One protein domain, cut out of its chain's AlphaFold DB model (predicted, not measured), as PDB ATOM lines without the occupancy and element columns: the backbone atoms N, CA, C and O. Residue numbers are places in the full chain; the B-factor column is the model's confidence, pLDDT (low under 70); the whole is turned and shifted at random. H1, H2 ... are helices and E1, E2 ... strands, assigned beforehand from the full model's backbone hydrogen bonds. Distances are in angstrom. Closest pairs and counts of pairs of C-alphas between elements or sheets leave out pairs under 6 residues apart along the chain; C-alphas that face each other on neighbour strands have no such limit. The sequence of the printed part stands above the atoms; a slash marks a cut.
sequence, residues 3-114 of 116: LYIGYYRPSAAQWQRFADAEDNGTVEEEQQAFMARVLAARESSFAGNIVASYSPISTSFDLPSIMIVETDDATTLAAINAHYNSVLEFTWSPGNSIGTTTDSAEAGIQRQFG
ATOM      1  N   LEU A   3     105.993  22.322 167.112       82.31
ATOM      2  CA  LEU A   3     105.969  23.092 165.874       82.31
ATOM      3  C   LEU A   3     104.645  23.843 165.791       82.31
ATOM      4  O   LEU A   3     103.591  23.275 166.059       82.31
ATOM      5  N   TYR A   4     104.705  25.099 165.385       84.00
ATOM      6  CA  TYR A   4     103.562  25.945 165.107       84.00
ATOM      7  C   TYR A   4     103.622  26.434 163.673       84.00
ATOM      8  O   TYR A   4     104.681  26.780 163.151       84.00
ATOM      9  N   ILE A   5     102.457  26.477 163.049       83.88
ATOM     10  CA  ILE A   5     102.270  26.903 161.676       83.88
ATOM     11  C   ILE A   5     101.374  28.131 161.722       83.88
ATOM     12  O   ILE A   5     100.218  28.063 162.134       83.88
ATOM     13  N   GLY A   6     101.965  29.268 161.383       84.44
ATOM     14  CA  GLY A   6     101.338  30.574 161.319       84.44
ATOM     15  C   GLY A   6     100.931  30.870 159.892       84.44
ATOM     16  O   GLY A   6     101.781  31.179 159.060       84.44
ATOM     17  N   TYR A   7      99.638  30.799 159.613       82.44
ATOM     18  CA  TYR A   7      99.092  31.332 158.374       82.44
ATOM     19  C   TYR A   7      99.005  32.840 158.505       82.44
ATOM     20  O   TYR A   7      98.440  33.327 159.487       82.44
ATOM     21  N   TYR A   8      99.559  33.572 157.546       82.19
ATOM     22  CA  TYR A   8      99.559  35.022 157.592       82.19
ATOM     23  C   TYR A   8      99.069  35.667 156.306       82.19
ATOM     24  O   TYR A   8      99.218  35.139 155.204       82.19
ATOM     25  N   ARG A   9      98.477  36.846 156.487       82.81
ATOM     26  CA  ARG A   9      97.926  37.706 155.437       82.81
ATOM     27  C   ARG A   9      98.237  39.172 155.754       82.81
ATOM     28  O   ARG A   9      98.571  39.462 156.909       82.81
ATOM     29  N   PRO A  10      98.118  40.098 154.786       86.00
ATOM     30  CA  PRO A  10      98.189  41.522 155.084       86.00
ATOM     31  C   PRO A  10      97.193  41.894 156.187       86.00
ATOM     32  O   PRO A  10      96.066  41.390 156.208       86.00
ATOM     33  N   SER A  11      97.619  42.744 157.120       87.31
ATOM     34  CA  SER A  11      96.744  43.223 158.193       87.31
ATOM     35  C   SER A  11      95.630  44.120 157.650       87.31
ATOM     36  O   SER A  11      95.754  44.681 156.560       87.31
ATOM     37  N   ALA A  12      94.559  44.327 158.419       86.94
ATOM     38  CA  ALA A  12      93.488  45.255 158.033       86.94
ATOM     39  C   ALA A  12      94.014  46.670 157.709       86.94
ATOM     40  O   ALA A  12      93.568  47.309 156.758       86.94
ATOM     41  N   ALA A  13      95.020  47.138 158.457       87.88
ATOM     42  CA  ALA A  13      95.672  48.420 158.198       87.88
ATOM     43  C   ALA A  13      96.419  48.435 156.857       87.88
ATOM     44  O   ALA A  13      96.437  49.456 156.174       87.88
ATOM     45  N   GLN A  14      97.034  47.317 156.471       88.31
ATOM     46  CA  GLN A  14      97.699  47.200 155.179       88.31
ATOM     47  C   GLN A  14      96.694  47.094 154.024       88.31
ATOM     48  O   GLN A  14      96.922  47.698 152.981       88.31
ATOM     49  N   TRP A  15      95.564  46.406 154.216       87.38
ATOM     50  CA  TRP A  15      94.478  46.383 153.231       87.38
ATOM     51  C   TRP A  15      93.923  47.773 152.939       87.38
ATOM     52  O   TRP A  15      93.703  48.102 151.777       87.38
ATOM     53  N   GLN A  16      93.776  48.616 153.965       89.88
ATOM     54  CA  GLN A  16      93.368  50.003 153.756       89.88
ATOM     55  C   GLN A  16      94.375  50.768 152.888       89.88
ATOM     56  O   GLN A  16      93.970  51.474 151.975       89.88
ATOM     57  N   ARG A  17      95.683  50.581 153.112       89.38
ATOM     58  CA  ARG A  17      96.716  51.216 152.274       89.38
ATOM     59  C   ARG A  17      96.642  50.760 150.821       89.38
ATOM     60  O   ARG A  17      96.861  51.571 149.932       89.38
ATOM     61  N   PHE A  18      96.341  49.483 150.576       88.12
ATOM     62  CA  PHE A  18      96.139  48.992 149.214       88.12
ATOM     63  C   PHE A  18      94.911  49.625 148.559       88.12
ATOM     64  O   PHE A  18      95.027  50.077 147.426       88.12
ATOM     65  N   ALA A  19      93.789  49.742 149.273       88.19
ATOM     66  CA  ALA A  19      92.597  50.423 148.763       88.19
ATOM     67  C   ALA A  19      92.879  51.906 148.450       88.19
ATOM     68  O   ALA A  19      92.570  52.384 147.362       88.19
ATOM     69  N   ASP A  20      93.567  52.611 149.353       91.25
ATOM     70  CA  ASP A  20      93.968  54.003 149.132       91.25
ATOM     71  C   ASP A  20      94.925  54.128 147.928       91.25
ATOM     72  O   ASP A  20      94.879  55.107 147.183       91.25
ATOM     73  N   ALA A  21      95.812  53.151 147.713       89.44
ATOM     74  CA  ALA A  21      96.722  53.130 146.571       89.44
ATOM     75  C   ALA A  21      96.000  52.819 145.250       89.44
ATOM     76  O   ALA A  21      96.393  53.346 144.210       89.44
ATOM     77  N   GLU A  22      94.942  52.006 145.272       87.81
ATOM     78  CA  GLU A  22      94.057  51.798 144.120       87.81
ATOM     79  C   GLU A  22      93.341  53.098 143.741       87.81
ATOM     80  O   GLU A  22      93.407  53.510 142.581       87.81
ATOM     81  N   ASP A  23      92.762  53.795 144.723       93.19
ATOM     82  CA  ASP A  23      92.068  55.072 144.516       93.19
ATOM     83  C   ASP A  23      92.999  56.174 143.974       93.19
ATOM     84  O   ASP A  23      92.575  57.035 143.199       93.19
ATOM     85  N   ASN A  24      94.282  56.138 144.348       91.94
ATOM     86  CA  ASN A  24      95.288  57.125 143.947       91.94
ATOM     87  C   ASN A  24      96.160  56.692 142.750       91.94
ATOM     88  O   ASN A  24      96.996  57.473 142.293       91.94
ATOM     89  N   GLY A  25      95.983  55.473 142.230       90.06
ATOM     90  CA  GLY A  25      96.770  54.938 141.113       90.06
ATOM     91  C   GLY A  25      98.234  54.607 141.445       90.06
ATOM     92  O   GLY A  25      99.063  54.573 140.538       90.06
ATOM     93  N   THR A  26      98.567  54.357 142.715       91.56
ATOM     94  CA  THR A  26      99.934  54.114 143.229       91.56
ATOM     95  C   THR A  26     100.154  52.680 143.732       91.56
ATOM     96  O   THR A  26     101.052  52.412 144.531       91.56
ATOM     97  N   VAL A  27      99.348  51.722 143.261       85.75
ATOM     98  CA  VAL A  27      99.361  50.317 143.718       85.75
ATOM     99  C   VAL A  27     100.758  49.688 143.685       85.75
ATOM    100  O   VAL A  27     101.154  49.032 144.646       85.75
ATOM    101  N   GLU A  28     101.526  49.895 142.613       83.88
ATOM    102  CA  GLU A  28     102.873  49.319 142.479       83.88
ATOM    103  C   GLU A  28     103.843  49.861 143.543       83.88
ATOM    104  O   GLU A  28     104.609  49.100 144.140       83.88
ATOM    105  N   GLU A  29     103.770  51.159 143.841       87.19
ATOM    106  CA  GLU A  29     104.594  51.807 144.865       87.19
ATOM    107  C   GLU A  29     104.256  51.267 146.258       87.19
ATOM    108  O   GLU A  29     105.151  50.945 147.042       87.19
ATOM    109  N   GLU A  30     102.966  51.098 146.557       86.81
ATOM    110  CA  GLU A  30     102.535  50.556 147.844       86.81
ATOM    111  C   GLU A  30     102.850  49.057 147.975       86.81
ATOM    112  O   GLU A  30     103.197  48.602 149.065       86.81
ATOM    113  N   GLN A  31     102.836  48.283 146.884       83.12
ATOM    114  CA  GLN A  31     103.312  46.893 146.891       83.12
ATOM    115  C   GLN A  31     104.811  46.804 147.209       83.12
ATOM    116  O   GLN A  31     105.227  45.977 148.029       83.12
ATOM    117  N   GLN A  32     105.632  47.674 146.612       83.06
ATOM    118  CA  GLN A  32     107.061  47.749 146.929       83.06
ATOM    119  C   GLN A  32     107.292  48.189 148.381       83.06
ATOM    120  O   GLN A  32     108.108  47.592 149.089       83.06
ATOM    121  N   ALA A  33     106.540  49.185 148.855       86.06
ATOM    122  CA  ALA A  33     106.618  49.663 150.230       86.06
ATOM    123  C   ALA A  33     106.191  48.584 151.239       86.06
ATOM    124  O   ALA A  33     106.847  48.407 152.267       86.06
ATOM    125  N   PHE A  34     105.139  47.821 150.940       85.12
ATOM    126  CA  PHE A  34     104.722  46.668 151.733       85.12
ATOM    127  C   PHE A  34     105.844  45.632 151.848       85.12
ATOM    128  O   PHE A  34     106.205  45.247 152.962       85.12
ATOM    129  N   MET A  35     106.452  45.238 150.724       80.88
ATOM    130  CA  MET A  35     107.561  44.281 150.726       80.88
ATOM    131  C   MET A  35     108.747  44.790 151.558       80.88
ATOM    132  O   MET A  35     109.295  44.046 152.371       80.88
ATOM    133  N   ALA A  36     109.102  46.071 151.426       81.62
ATOM    134  CA  ALA A  36     110.163  46.683 152.223       81.62
ATOM    135  C   ALA A  36     109.861  46.635 153.732       81.62
ATOM    136  O   ALA A  36     110.749  46.314 154.522       81.62
ATOM    137  N   ARG A  37     108.609  46.884 154.146       81.81
ATOM    138  CA  ARG A  37     108.190  46.791 155.558       81.81
ATOM    139  C   ARG A  37     108.260  45.353 156.083       81.81
ATOM    140  O   ARG A  37     108.733  45.147 157.198       81.81
ATOM    141  N   VAL A  38     107.843  44.359 155.291       78.12
ATOM    142  CA  VAL A  38     107.948  42.932 155.660       78.12
ATOM    143  C   VAL A  38     109.411  42.510 155.823       78.12
ATOM    144  O   VAL A  38     109.753  41.845 156.805       78.12
ATOM    145  N   LEU A  39     110.282  42.904 154.890       75.75
ATOM    146  CA  LEU A  39     111.716  42.603 154.948       75.75
ATOM    147  C   LEU A  39     112.389  43.278 156.147       75.75
ATOM    148  O   LEU A  39     113.091  42.605 156.897       75.75
ATOM    149  N   ALA A  40     112.111  44.561 156.388       74.44
ATOM    150  CA  ALA A  40     112.640  45.281 157.544       74.44
ATOM    151  C   ALA A  40     112.204  44.634 158.869       74.44
ATOM    152  O   ALA A  40     113.023  44.434 159.766       74.44
ATOM    153  N   ALA A  41     110.935  44.227 158.971       69.94
ATOM    154  CA  ALA A  41     110.443  43.494 160.131       69.94
ATOM    155  C   ALA A  41     111.158  42.137 160.292       69.94
ATOM    156  O   ALA A  41     111.456  41.726 161.408       69.94
ATOM    157  N   ARG A  42     111.520  41.446 159.206       67.44
ATOM    158  CA  ARG A  42     112.313  40.208 159.293       67.44
ATOM    159  C   ARG A  42     113.736  40.434 159.817       67.44
ATOM    160  O   ARG A  42     114.261  39.567 160.508       67.44
ATOM    161  N   GLU A  43     114.366  41.554 159.475       64.81
ATOM    162  CA  GLU A  43     115.734  41.875 159.912       64.81
ATOM    163  C   GLU A  43     115.807  42.275 161.391       64.81
ATOM    164  O   GLU A  43     116.829  42.062 162.049       64.81
ATOM    165  N   SER A  44     114.719  42.808 161.950       57.97
ATOM    166  CA  SER A  44     114.609  43.021 163.391       57.97
ATOM    167  C   SER A  44     114.412  41.690 164.127       57.97
ATOM    168  O   SER A  44     113.386  41.028 163.989       57.97
ATOM    169  N   SER A  45     115.425  41.307 164.903       55.28
ATOM    170  CA  SER A  45     115.443  40.091 165.721       55.28
ATOM    171  C   SER A  45     114.220  39.997 166.640       55.28
ATOM    172  O   SER A  45     113.919  40.941 167.372       55.28
ATOM    173  N   PHE A  46     113.563  38.838 166.651       61.81
ATOM    174  CA  PHE A  46     112.573  38.479 167.663       61.81
ATOM    175  C   PHE A  46     112.953  37.151 168.330       61.81
ATOM    176  O   PHE A  46     113.671  36.327 167.766       61.81
ATOM    177  N   ALA A  47     112.474  36.944 169.556       54.00
ATOM    178  CA  ALA A  47     112.744  35.735 170.325       54.00
ATOM    179  C   ALA A  47     111.923  34.547 169.787       54.00
ATOM    180  O   ALA A  47     110.730  34.452 170.055       54.00
ATOM    181  N   GLY A  48     112.555  33.648 169.030       60.75
ATOM    182  CA  GLY A  48     111.959  32.400 168.542       60.75
ATOM    183  C   GLY A  48     112.772  31.770 167.407       60.75
ATOM    184  O   GLY A  48     113.479  32.470 166.686       60.75
ATOM    185  N   ASN A  49     112.667  30.451 167.228       66.88
ATOM    186  CA  ASN A  49     113.291  29.762 166.099       66.88
ATOM    187  C   ASN A  49     112.297  29.694 164.931       66.88
ATOM    188  O   ASN A  49     111.441  28.806 164.887       66.88
ATOM    189  N   ILE A  50     112.399  30.628 163.975       69.75
ATOM    190  CA  ILE A  50     111.746  30.449 162.669       69.75
ATOM    191  C   ILE A  50     112.459  29.310 161.953       69.75
ATOM    192  O   ILE A  50     113.628  29.429 161.591       69.75
ATOM    193  N   VAL A  51     111.735  28.225 161.715       65.19
ATOM    194  CA  VAL A  51     112.247  27.059 160.989       65.19
ATOM    195  C   VAL A  51     112.111  27.272 159.484       65.19
ATOM    196  O   VAL A  51     113.005  26.926 158.717       65.19
ATOM    197  N   ALA A  52     111.000  27.872 159.052       62.28
ATOM    198  CA  ALA A  52     110.755  28.205 157.654       62.28
ATOM    199  C   ALA A  52     109.751  29.357 157.524       62.28
ATOM    200  O   ALA A  52     108.907  29.566 158.391       62.28
ATOM    201  N   SER A  53     109.814  30.084 156.413       68.56
ATOM    202  CA  SER A  53     108.770  31.022 156.000       68.56
ATOM    203  C   SER A  53     108.591  30.915 154.492       68.56
ATOM    204  O   SER A  53     109.571  30.937 153.743       68.56
ATOM    205  N   TYR A  54     107.346  30.745 154.067       65.31
ATOM    206  CA  TYR A  54     106.937  30.615 152.684       65.31
ATOM    207  C   TYR A  54     105.873  31.661 152.387       65.31
ATOM    208  O   TYR A  54     104.762  31.610 152.906       65.31
ATOM    209  N   SER A  55     106.214  32.593 151.510       64.75
ATOM    210  CA  SER A  55     105.241  33.446 150.847       64.75
ATOM    211  C   SER A  55     105.266  33.058 149.379       64.75
ATOM    212  O   SER A  55     106.362  33.060 148.803       64.75
ATOM    213  N   PRO A  56     104.126  32.774 148.730       50.78
ATOM    214  CA  PRO A  56     104.077  32.908 147.291       50.78
ATOM    215  C   PRO A  56     104.346  34.388 147.016       50.78
ATOM    216  O   PRO A  56     103.486  35.239 147.216       50.78
ATOM    217  N   ILE A  57     105.584  34.726 146.647       46.44
ATOM    218  CA  ILE A  57     105.911  36.041 146.092       46.44
ATOM    219  C   ILE A  57     105.314  36.029 144.683       46.44
ATOM    220  O   ILE A  57     105.996  35.806 143.688       46.44
ATOM    221  N   SER A  58     103.993  36.133 144.630       47.59
ATOM    222  CA  SER A  58     103.209  36.307 143.424       47.59
ATOM    223  C   SER A  58     102.470  37.631 143.558       47.59
ATOM    224  O   SER A  58     102.231  38.104 144.666       47.59
ATOM    225  N   THR A  59     102.084  38.222 142.435       46.44
ATOM    226  CA  THR A  59     101.235  39.424 142.402       46.44
ATOM    227  C   THR A  59      99.837  39.188 142.988       46.44
ATOM    228  O   THR A  59      99.091  40.138 143.189       46.44
ATOM    229  N   SER A  60      99.483  37.929 143.263       51.81
ATOM    230  CA  SER A  60      98.257  37.506 143.928       51.81
ATOM    231  C   SER A  60      98.542  37.280 145.418       51.81
ATOM    232  O   SER A  60      99.117  36.254 145.802       51.81
ATOM    233  N   PHE A  61      98.097  38.215 146.260       57.16
ATOM    234  CA  PHE A  61      98.050  38.067 147.723       57.16
ATOM    235  C   PHE A  61      96.947  37.095 148.193       57.16
ATOM    236  O   PHE A  61      96.729  36.949 149.394       57.16
ATOM    237  N   ASP A  62      96.263  36.430 147.255       52.91
ATOM    238  CA  ASP A  62      95.108  35.563 147.510       52.91
ATOM    239  C   ASP A  62      95.485  34.180 148.061       52.91
ATOM    240  O   ASP A  62      94.620  33.449 148.545       52.91
ATOM    241  N   LEU A  63      96.768  33.802 148.011       53.94
ATOM    242  CA  LEU A  63      97.244  32.541 148.577       53.94
ATOM    243  C   LEU A  63      97.809  32.764 149.987       53.94
ATOM    244  O   LEU A  63      98.640  33.657 150.173       53.94
ATOM    245  N   PRO A  64      97.412  31.949 150.981       57.41
ATOM    246  CA  PRO A  64      97.877  32.114 152.348       57.41
ATOM    247  C   PRO A  64      99.382  31.852 152.435       57.41
ATOM    248  O   PRO A  64      99.874  30.785 152.057       57.41
ATOM    249  N   SER A  65     100.111  32.821 152.978       77.38
ATOM    250  CA  SER A  65     101.521  32.650 153.300       77.38
ATOM    251  C   SER A  65     101.671  31.927 154.640       77.38
ATOM    252  O   SER A  65     100.813  32.022 155.517       77.38
ATOM    253  N   ILE A  66     102.754  31.170 154.799       77.31
ATOM    254  CA  ILE A  66     102.970  30.268 155.931       77.31
ATOM    255  C   ILE A  66     104.298  30.594 156.611       77.31
ATOM    256  O   ILE A  66     105.335  30.688 155.963       77.31
ATOM    257  N   MET A  67     104.292  30.695 157.935       82.00
ATOM    258  CA  MET A  67     105.484  30.743 158.778       82.00
ATOM    259  C   MET A  67     105.496  29.529 159.707       82.00
ATOM    260  O   MET A  67     104.492  29.226 160.338       82.00
ATOM    261  N   ILE A  68     106.625  28.835 159.812       82.44
ATOM    262  CA  ILE A  68     106.805  27.692 160.710       82.44
ATOM    263  C   ILE A  68     107.749  28.103 161.833       82.44
ATOM    264  O   ILE A  68     108.885  28.516 161.586       82.44
ATOM    265  N   VAL A  69     107.276  27.965 163.066       83.62
ATOM    266  CA  VAL A  69     107.987  28.342 164.288       83.62
ATOM    267  C   VAL A  69     108.070  27.133 165.197       83.62
ATOM    268  O   VAL A  69     107.074  26.463 165.434       83.62
ATOM    269  N   GLU A  70     109.247  26.861 165.737       83.62
ATOM    270  CA  GLU A  70     109.417  25.856 166.780       83.62
ATOM    271  C   GLU A  70     109.558  26.562 168.131       83.62
ATOM    272  O   GLU A  70     110.481  27.354 168.333       83.62
ATOM    273  N   THR A  71     108.626  26.319 169.054       81.06
ATOM    274  CA  THR A  71     108.669  26.911 170.398       81.06
ATOM    275  C   THR A  71     107.887  26.071 171.409       81.06
ATOM    276  O   THR A  71     106.892  25.431 171.073       81.06
ATOM    277  N   ASP A  72     108.339  26.077 172.662       82.81
ATOM    278  CA  ASP A  72     107.577  25.566 173.812       82.81
ATOM    279  C   ASP A  72     106.922  26.703 174.623       82.81
ATOM    280  O   ASP A  72     106.220  26.444 175.598       82.81
ATOM    281  N   ASP A  73     107.120  27.957 174.205       83.62
ATOM    282  CA  ASP A  73     106.607  29.155 174.863       83.62
ATOM    283  C   ASP A  73     105.560  29.857 173.984       83.62
ATOM    284  O   ASP A  73     105.856  30.386 172.909       83.62
ATOM    285  N   ALA A  74     104.314  29.896 174.462       78.88
ATOM    286  CA  ALA A  74     103.213  30.570 173.776       78.88
ATOM    287  C   ALA A  74     103.433  32.092 173.642       78.88
ATOM    288  O   ALA A  74     102.872  32.716 172.738       78.88
ATOM    289  N   THR A  75     104.265  32.700 174.495       85.38
ATOM    290  CA  THR A  75     104.584  34.132 174.410       85.38
ATOM    291  C   THR A  75     105.403  34.474 173.166       85.38
ATOM    292  O   THR A  75     105.249  35.573 172.633       85.38
ATOM    293  N   THR A  76     106.177  33.524 172.623       85.12
ATOM    294  CA  THR A  76     106.874  33.669 171.335       85.12
ATOM    295  C   THR A  76     105.895  33.975 170.205       85.12
ATOM    296  O   THR A  76     106.124  34.893 169.425       85.12
ATOM    297  N   LEU A  77     104.770  33.259 170.130       86.69
ATOM    298  CA  LEU A  77     103.780  33.460 169.066       86.69
ATOM    299  C   LEU A  77     103.101  34.833 169.183       86.69
ATOM    300  O   LEU A  77     102.902  35.524 168.184       86.69
ATOM    301  N   ALA A  78     102.803  35.264 170.412       86.94
ATOM    302  CA  ALA A  78     102.265  36.596 170.676       86.94
ATOM    303  C   ALA A  78     103.271  37.707 170.333       86.94
ATOM    304  O   ALA A  78     102.882  38.738 169.783       86.94
ATOM    305  N   ALA A  79     104.560  37.492 170.609       86.25
ATOM    306  CA  ALA A  79     105.623  38.416 170.238       86.25
ATOM    307  C   ALA A  79     105.745  38.547 168.715       86.25
ATOM    308  O   ALA A  79     105.831  39.665 168.219       86.25
ATOM    309  N   ILE A  80     105.661  37.438 167.970       85.12
ATOM    310  CA  ILE A  80     105.650  37.467 166.498       85.12
ATOM    311  C   ILE A  80     104.440  38.251 165.984       85.12
ATOM    312  O   ILE A  80     104.589  39.113 165.118       85.12
ATOM    313  N   ASN A  81     103.254  38.026 166.557       87.44
ATOM    314  CA  ASN A  81     102.061  38.790 166.191       87.44
ATOM    315  C   ASN A  81     102.255  40.287 166.424       87.44
ATOM    316  O   ASN A  81     101.952  41.084 165.543       87.44
ATOM    317  N   ALA A  82     102.764  40.672 167.594       86.38
ATOM    318  CA  ALA A  82     102.997  42.072 167.937       86.38
ATOM    319  C   ALA A  82     104.054  42.719 167.032       86.38
ATOM    320  O   ALA A  82     103.892  43.865 166.626       86.38
ATOM    321  N   HIS A  83     105.099  41.970 166.687       85.06
ATOM    322  CA  HIS A  83     106.202  42.420 165.845       85.06
ATOM    323  C   HIS A  83     105.758  42.805 164.433       85.06
ATOM    324  O   HIS A  83     106.184  43.820 163.887       85.06
ATOM    325  N   TYR A  84     104.859  42.011 163.855       83.88
ATOM    326  CA  TYR A  84     104.370  42.211 162.496       83.88
ATOM    327  C   TYR A  84     103.010  42.923 162.412       83.88
ATOM    328  O   TYR A  84     102.568  43.194 161.298       83.88
ATOM    329  N   ASN A  85     102.357  43.258 163.531       82.19
ATOM    330  CA  ASN A  85     100.942  43.679 163.589       82.19
ATOM    331  C   ASN A  85     100.536  44.816 162.628       82.19
ATOM    332  O   ASN A  85      99.383  44.914 162.213       82.19
ATOM    333  N   SER A  86     101.473  45.688 162.264       80.50
ATOM    334  CA  SER A  86     101.244  46.839 161.386       80.50
ATOM    335  C   SER A  86     101.262  46.491 159.894       80.50
ATOM    336  O   SER A  86     100.933  47.342 159.060       80.50
ATOM    337  N   VAL A  87     101.640  45.252 159.565       84.25
ATOM    338  CA  VAL A  87     101.890  44.766 158.203       84.25
ATOM    339  C   VAL A  87     101.212  43.416 157.956       84.25
ATOM    340  O   VAL A  87     100.573  43.248 156.922       84.25
ATOM    341  N   LEU A  88     101.307  42.472 158.898       86.50
ATOM    342  CA  LEU A  88     100.767  41.117 158.784       86.50
ATOM    343  C   LEU A  88      99.938  40.735 160.014       86.50
ATOM    344  O   LEU A  88     100.230  41.128 161.142       86.50
ATOM    345  N   GLU A  89      98.940  39.893 159.783       86.12
ATOM    346  CA  GLU A  89      98.174  39.195 160.813       86.12
ATOM    347  C   GLU A  89      98.433  37.696 160.702       86.12
ATOM    348  O   GLU A  89      98.434  37.162 159.595       86.12
ATOM    349  N   PHE A  90      98.611  37.019 161.839       85.75
ATOM    350  CA  PHE A  90      98.882  35.582 161.895       85.75
ATOM    351  C   PHE A  90      97.763  34.834 162.611       85.75
ATOM    352  O   PHE A  90      97.238  35.286 163.630       85.75
ATOM    353  N   THR A  91      97.479  33.631 162.128       86.31
ATOM    354  CA  THR A  91      96.700  32.613 162.833       86.31
ATOM    355  C   THR A  91      97.588  31.397 163.055       86.31
ATOM    356  O   THR A  91      98.040  30.777 162.093       86.31
ATOM    357  N   TRP A  92      97.857  31.070 164.321       85.69
ATOM    358  CA  TRP A  92      98.750  29.976 164.700       85.69
ATOM    359  C   TRP A  92      97.992  28.678 164.938       85.69
ATOM    360  O   TRP A  92      96.966  28.653 165.614       85.69
ATOM    361  N   SER A  93      98.561  27.591 164.436       81.69
ATOM    362  CA  SER A  93      98.097  26.229 164.657       81.69
ATOM    363  C   SER A  93      99.252  25.339 165.122       81.69
ATOM    364  O   SER A  93     100.360  25.503 164.610       81.69
ATOM    365  N   PRO A  94      99.040  24.391 166.053       82.44
ATOM    366  CA  PRO A  94     100.003  23.322 166.288       82.44
ATOM    367  C   PRO A  94     100.212  22.512 164.998       82.44
ATOM    368  O   PRO A  94      99.265  22.100 164.334       82.44
ATOM    369  N   GLY A  95     101.467  22.296 164.621       72.38
ATOM    370  CA  GLY A  95     101.852  21.527 163.447       72.38
ATOM    371  C   GLY A  95     101.906  20.035 163.757       72.38
ATOM    372  O   GLY A  95     102.880  19.556 164.329       72.38
ATOM    373  N   ASN A  96     100.882  19.288 163.340       64.94
ATOM    374  CA  ASN A  96     100.818  17.832 163.548       64.94
ATOM    375  C   ASN A  96     101.356  17.054 162.331       64.94
ATOM    376  O   ASN A  96     101.703  15.883 162.444       64.94
ATOM    377  N   SER A  97     101.339  17.700 161.161       55.50
ATOM    378  CA  SER A  97     101.728  17.247 159.818       55.50
ATOM    379  C   SER A  97     100.891  18.084 158.847       55.50
ATOM    380  O   SER A  97      99.661  18.021 158.897       55.50
ATOM    381  N   ILE A  98     101.523  18.887 157.990       56.44
ATOM    382  CA  ILE A  98     100.852  19.452 156.813       56.44
ATOM    383  C   ILE A  98     101.387  18.673 155.626       56.44
ATOM    384  O   ILE A  98     102.599  18.618 155.421       56.44
ATOM    385  N   GLY A  99     100.498  17.994 154.902       52.09
ATOM    386  CA  GLY A  99     100.897  17.210 153.737       52.09
ATOM    387  C   GLY A  99     101.611  18.076 152.696       52.09
ATOM    388  O   GLY A  99     101.500  19.298 152.684       52.09
ATOM    389  N   THR A 100     102.359  17.440 151.803       48.62
ATOM    390  CA  THR A 100     103.264  18.113 150.859       48.62
ATOM    391  C   THR A 100     102.558  18.767 149.662       48.62
ATOM    392  O   THR A 100     103.223  19.112 148.688       48.62
ATOM    393  N   THR A 101     101.228  18.896 149.684       53.19
ATOM    394  CA  THR A 101     100.426  19.445 148.576       53.19
ATOM    395  C   THR A 101      99.502  20.563 149.051       53.19
ATOM    396  O   THR A 101      99.071  20.559 150.205       53.19
ATOM    397  N   THR A 102      99.163  21.490 148.147       53.16
ATOM    398  CA  THR A 102      98.186  22.567 148.386       53.16
ATOM    399  C   THR A 102      96.875  22.014 148.942       53.16
ATOM    400  O   THR A 102      96.449  22.442 150.008       53.16
ATOM    401  N   ASP A 103      96.333  20.956 148.334       58.81
ATOM    402  CA  ASP A 103      95.111  20.281 148.791       58.81
ATOM    403  C   ASP A 103      95.222  19.763 150.234       58.81
ATOM    404  O   ASP A 103      94.262  19.787 151.000       58.81
ATOM    405  N   SER A 104      96.409  19.296 150.637       54.59
ATOM    406  CA  SER A 104      96.653  18.817 152.002       54.59
ATOM    407  C   SER A 104      96.688  19.965 153.011       54.59
ATOM    408  O   SER A 104      96.232  19.799 154.146       54.59
ATOM    409  N   ALA A 105      97.239  21.110 152.605       56.84
ATOM    410  CA  ALA A 105      97.267  22.326 153.403       56.84
ATOM    411  C   ALA A 105      95.862  22.923 153.542       56.84
ATOM    412  O   ALA A 105      95.432  23.186 154.662       56.84
ATOM    413  N   GLU A 106      95.118  23.036 152.444       59.72
ATOM    414  CA  GLU A 106      93.726  23.496 152.424       59.72
ATOM    415  C   GLU A 106      92.816  22.573 153.240       59.72
ATOM    416  O   GLU A 106      92.081  23.049 154.101       59.72
ATOM    417  N   ALA A 107      92.931  21.251 153.087       63.53
ATOM    418  CA  ALA A 107      92.178  20.294 153.899       63.53
ATOM    419  C   ALA A 107      92.559  20.345 155.390       63.53
ATOM    420  O   ALA A 107      91.735  20.019 156.246       63.53
ATOM    421  N   GLY A 108      93.804  20.706 155.718       62.44
ATOM    422  CA  GLY A 108      94.251  20.952 157.090       62.44
ATOM    423  C   GLY A 108      93.600  22.201 157.685       62.44
ATOM    424  O   GLY A 108      93.013  22.122 158.762       62.44
ATOM    425  N   ILE A 109      93.630  23.312 156.943       60.31
ATOM    426  CA  ILE A 109      92.959  24.573 157.292       60.31
ATOM    427  C   ILE A 109      91.455  24.337 157.461       60.31
ATOM    428  O   ILE A 109      90.868  24.744 158.458       60.31
ATOM    429  N   GLN A 110      90.823  23.625 156.532       64.69
ATOM    430  CA  GLN A 110      89.382  23.397 156.535       64.69
ATOM    431  C   GLN A 110      88.935  22.456 157.658       64.69
ATOM    432  O   GLN A 110      87.906  22.707 158.267       64.69
ATOM    433  N   ARG A 111      89.729  21.438 158.022       62.44
ATOM    434  CA  ARG A 111      89.473  20.630 159.233       62.44
ATOM    435  C   ARG A 111      89.601  21.421 160.533       62.44
ATOM    436  O   ARG A 111      89.042  21.008 161.541       62.44
ATOM    437  N   GLN A 112      90.393  22.487 160.533       56.94
ATOM    438  CA  GLN A 112      90.703  23.242 161.741       56.94
ATOM    439  C   GLN A 112      89.821  24.481 161.931       56.94
ATOM    440  O   GLN A 112      89.550  24.864 163.066       56.94
ATOM    441  N   PHE A 113      89.391  25.104 160.834       60.62
ATOM    442  CA  PHE A 113      88.632  26.358 160.828       60.62
ATOM    443  C   PHE A 113      87.276  26.247 160.120       60.62
ATOM    444  O   PHE A 113      86.458  27.160 160.225       60.62
ATOM    445  N   GLY A 114      87.022  25.153 159.398       50.22
ATOM    446  CA  GLY A 114      85.686  24.808 158.933       50.22
ATOM    447  C   GLY A 114      84.905  24.232 160.103       50.22
ATOM    448  O   GLY A 114      85.143  23.099 160.504       50.22
TER     449      GLY A 114
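Overview. This is residues 3 to 114 of the 116 residues of an uncharacterized protein of Chloroflexi bacterium (UniProt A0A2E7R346). A strongly twisted sheet of four strands has helix H3 packed on one face, while a helical hairpin, H1 and H2, extends beyond one end of the sheet and makes much of the length. The last helix, H4, lies off the sheet, away from H3, and touches no other helix. The printed part has 112 residues, with four named helices and four named strands in the order E1 H1 H2 E2 E3 H3 E4 H4. The sheet runs E2 E3 E1 E4, antiparallel throughout, and the class is mixed, helices and strands. The whole is compact, with a radius of gyration of the C-alphas of 14.9 A and spans of 44 by 32 by 20 A.

Along the chain. In the sheet, E2 is residues 49 to 54, 14.9 A long; E3 is 65 to 71, 19.4 A; E1 is 3 to 10, 22.7 A; and E4 is 88 to 94, 19.3 A. E1 begins at C-alpha 3, (105.969, 23.092, 165.874). H3 is residues 74 to 84, 16.3 A; H1 is 12 to 24, 18.5 A; H2, the longest helix, is 27 to 43, 24.5 A; and H4 is 102 to 113, 16.1 A. H4 ends at C-alpha 113, (88.632, 26.358, 160.828).

Arrangement. E2 and E4 are the edge strands. E2 and E3 form a hairpin, with N 54 and O 66 at 2.8 A. Between E3 and E1, N 6 and O 67 are 2.7 A apart; between E1 and E4, N 5 and O 93 are 2.8 A apart. E1, H1, H2 and E2 form a split strand-helix-strand unit, two strands running the same way with E3 between them; E3, H3 and E4 form another, with E1 between. Both crossovers are right-handed. H3 is on one face of the sheet, which gives two layers, a sheet with a helix on one face; its height over the sheet is 7.4 A, it lies over none of the strands, but only just, with 2 of its 11 C-alphas falling on E3 and 2 on E1, and its closest C-alphas to E4 are those of Asn 81 and Phe 90, 6.2 A apart. H1 only grazes the sheet with residues 12 to 18. H1 and H2 touch, closest at the C-alphas of Ala 21 and Val 27, 4.8 A, at a shallow tilt of 29 degrees, opposite ways. H2, with residues 38 to 41 alone, only just touches H3, with 3 pairs of C-alphas within 8 A, the closest Ala 41 and Tyr 84, 6.6 A. H4 is only just not on the sheet, with 4 pairs of C-alphas within 10 A. In H1, H2, H3 and H4 every O i to N i+4 pair is within hydrogen-bond range.

Size, cuts and confidence. The C-alphas farthest apart, Gly 25 and Asp 72, are 45.3 A apart. The printed part has no cut and no long link. Mean pLDDT of the printed part is 74.5; residues 41 to 64 and 96 to 114 are under 70.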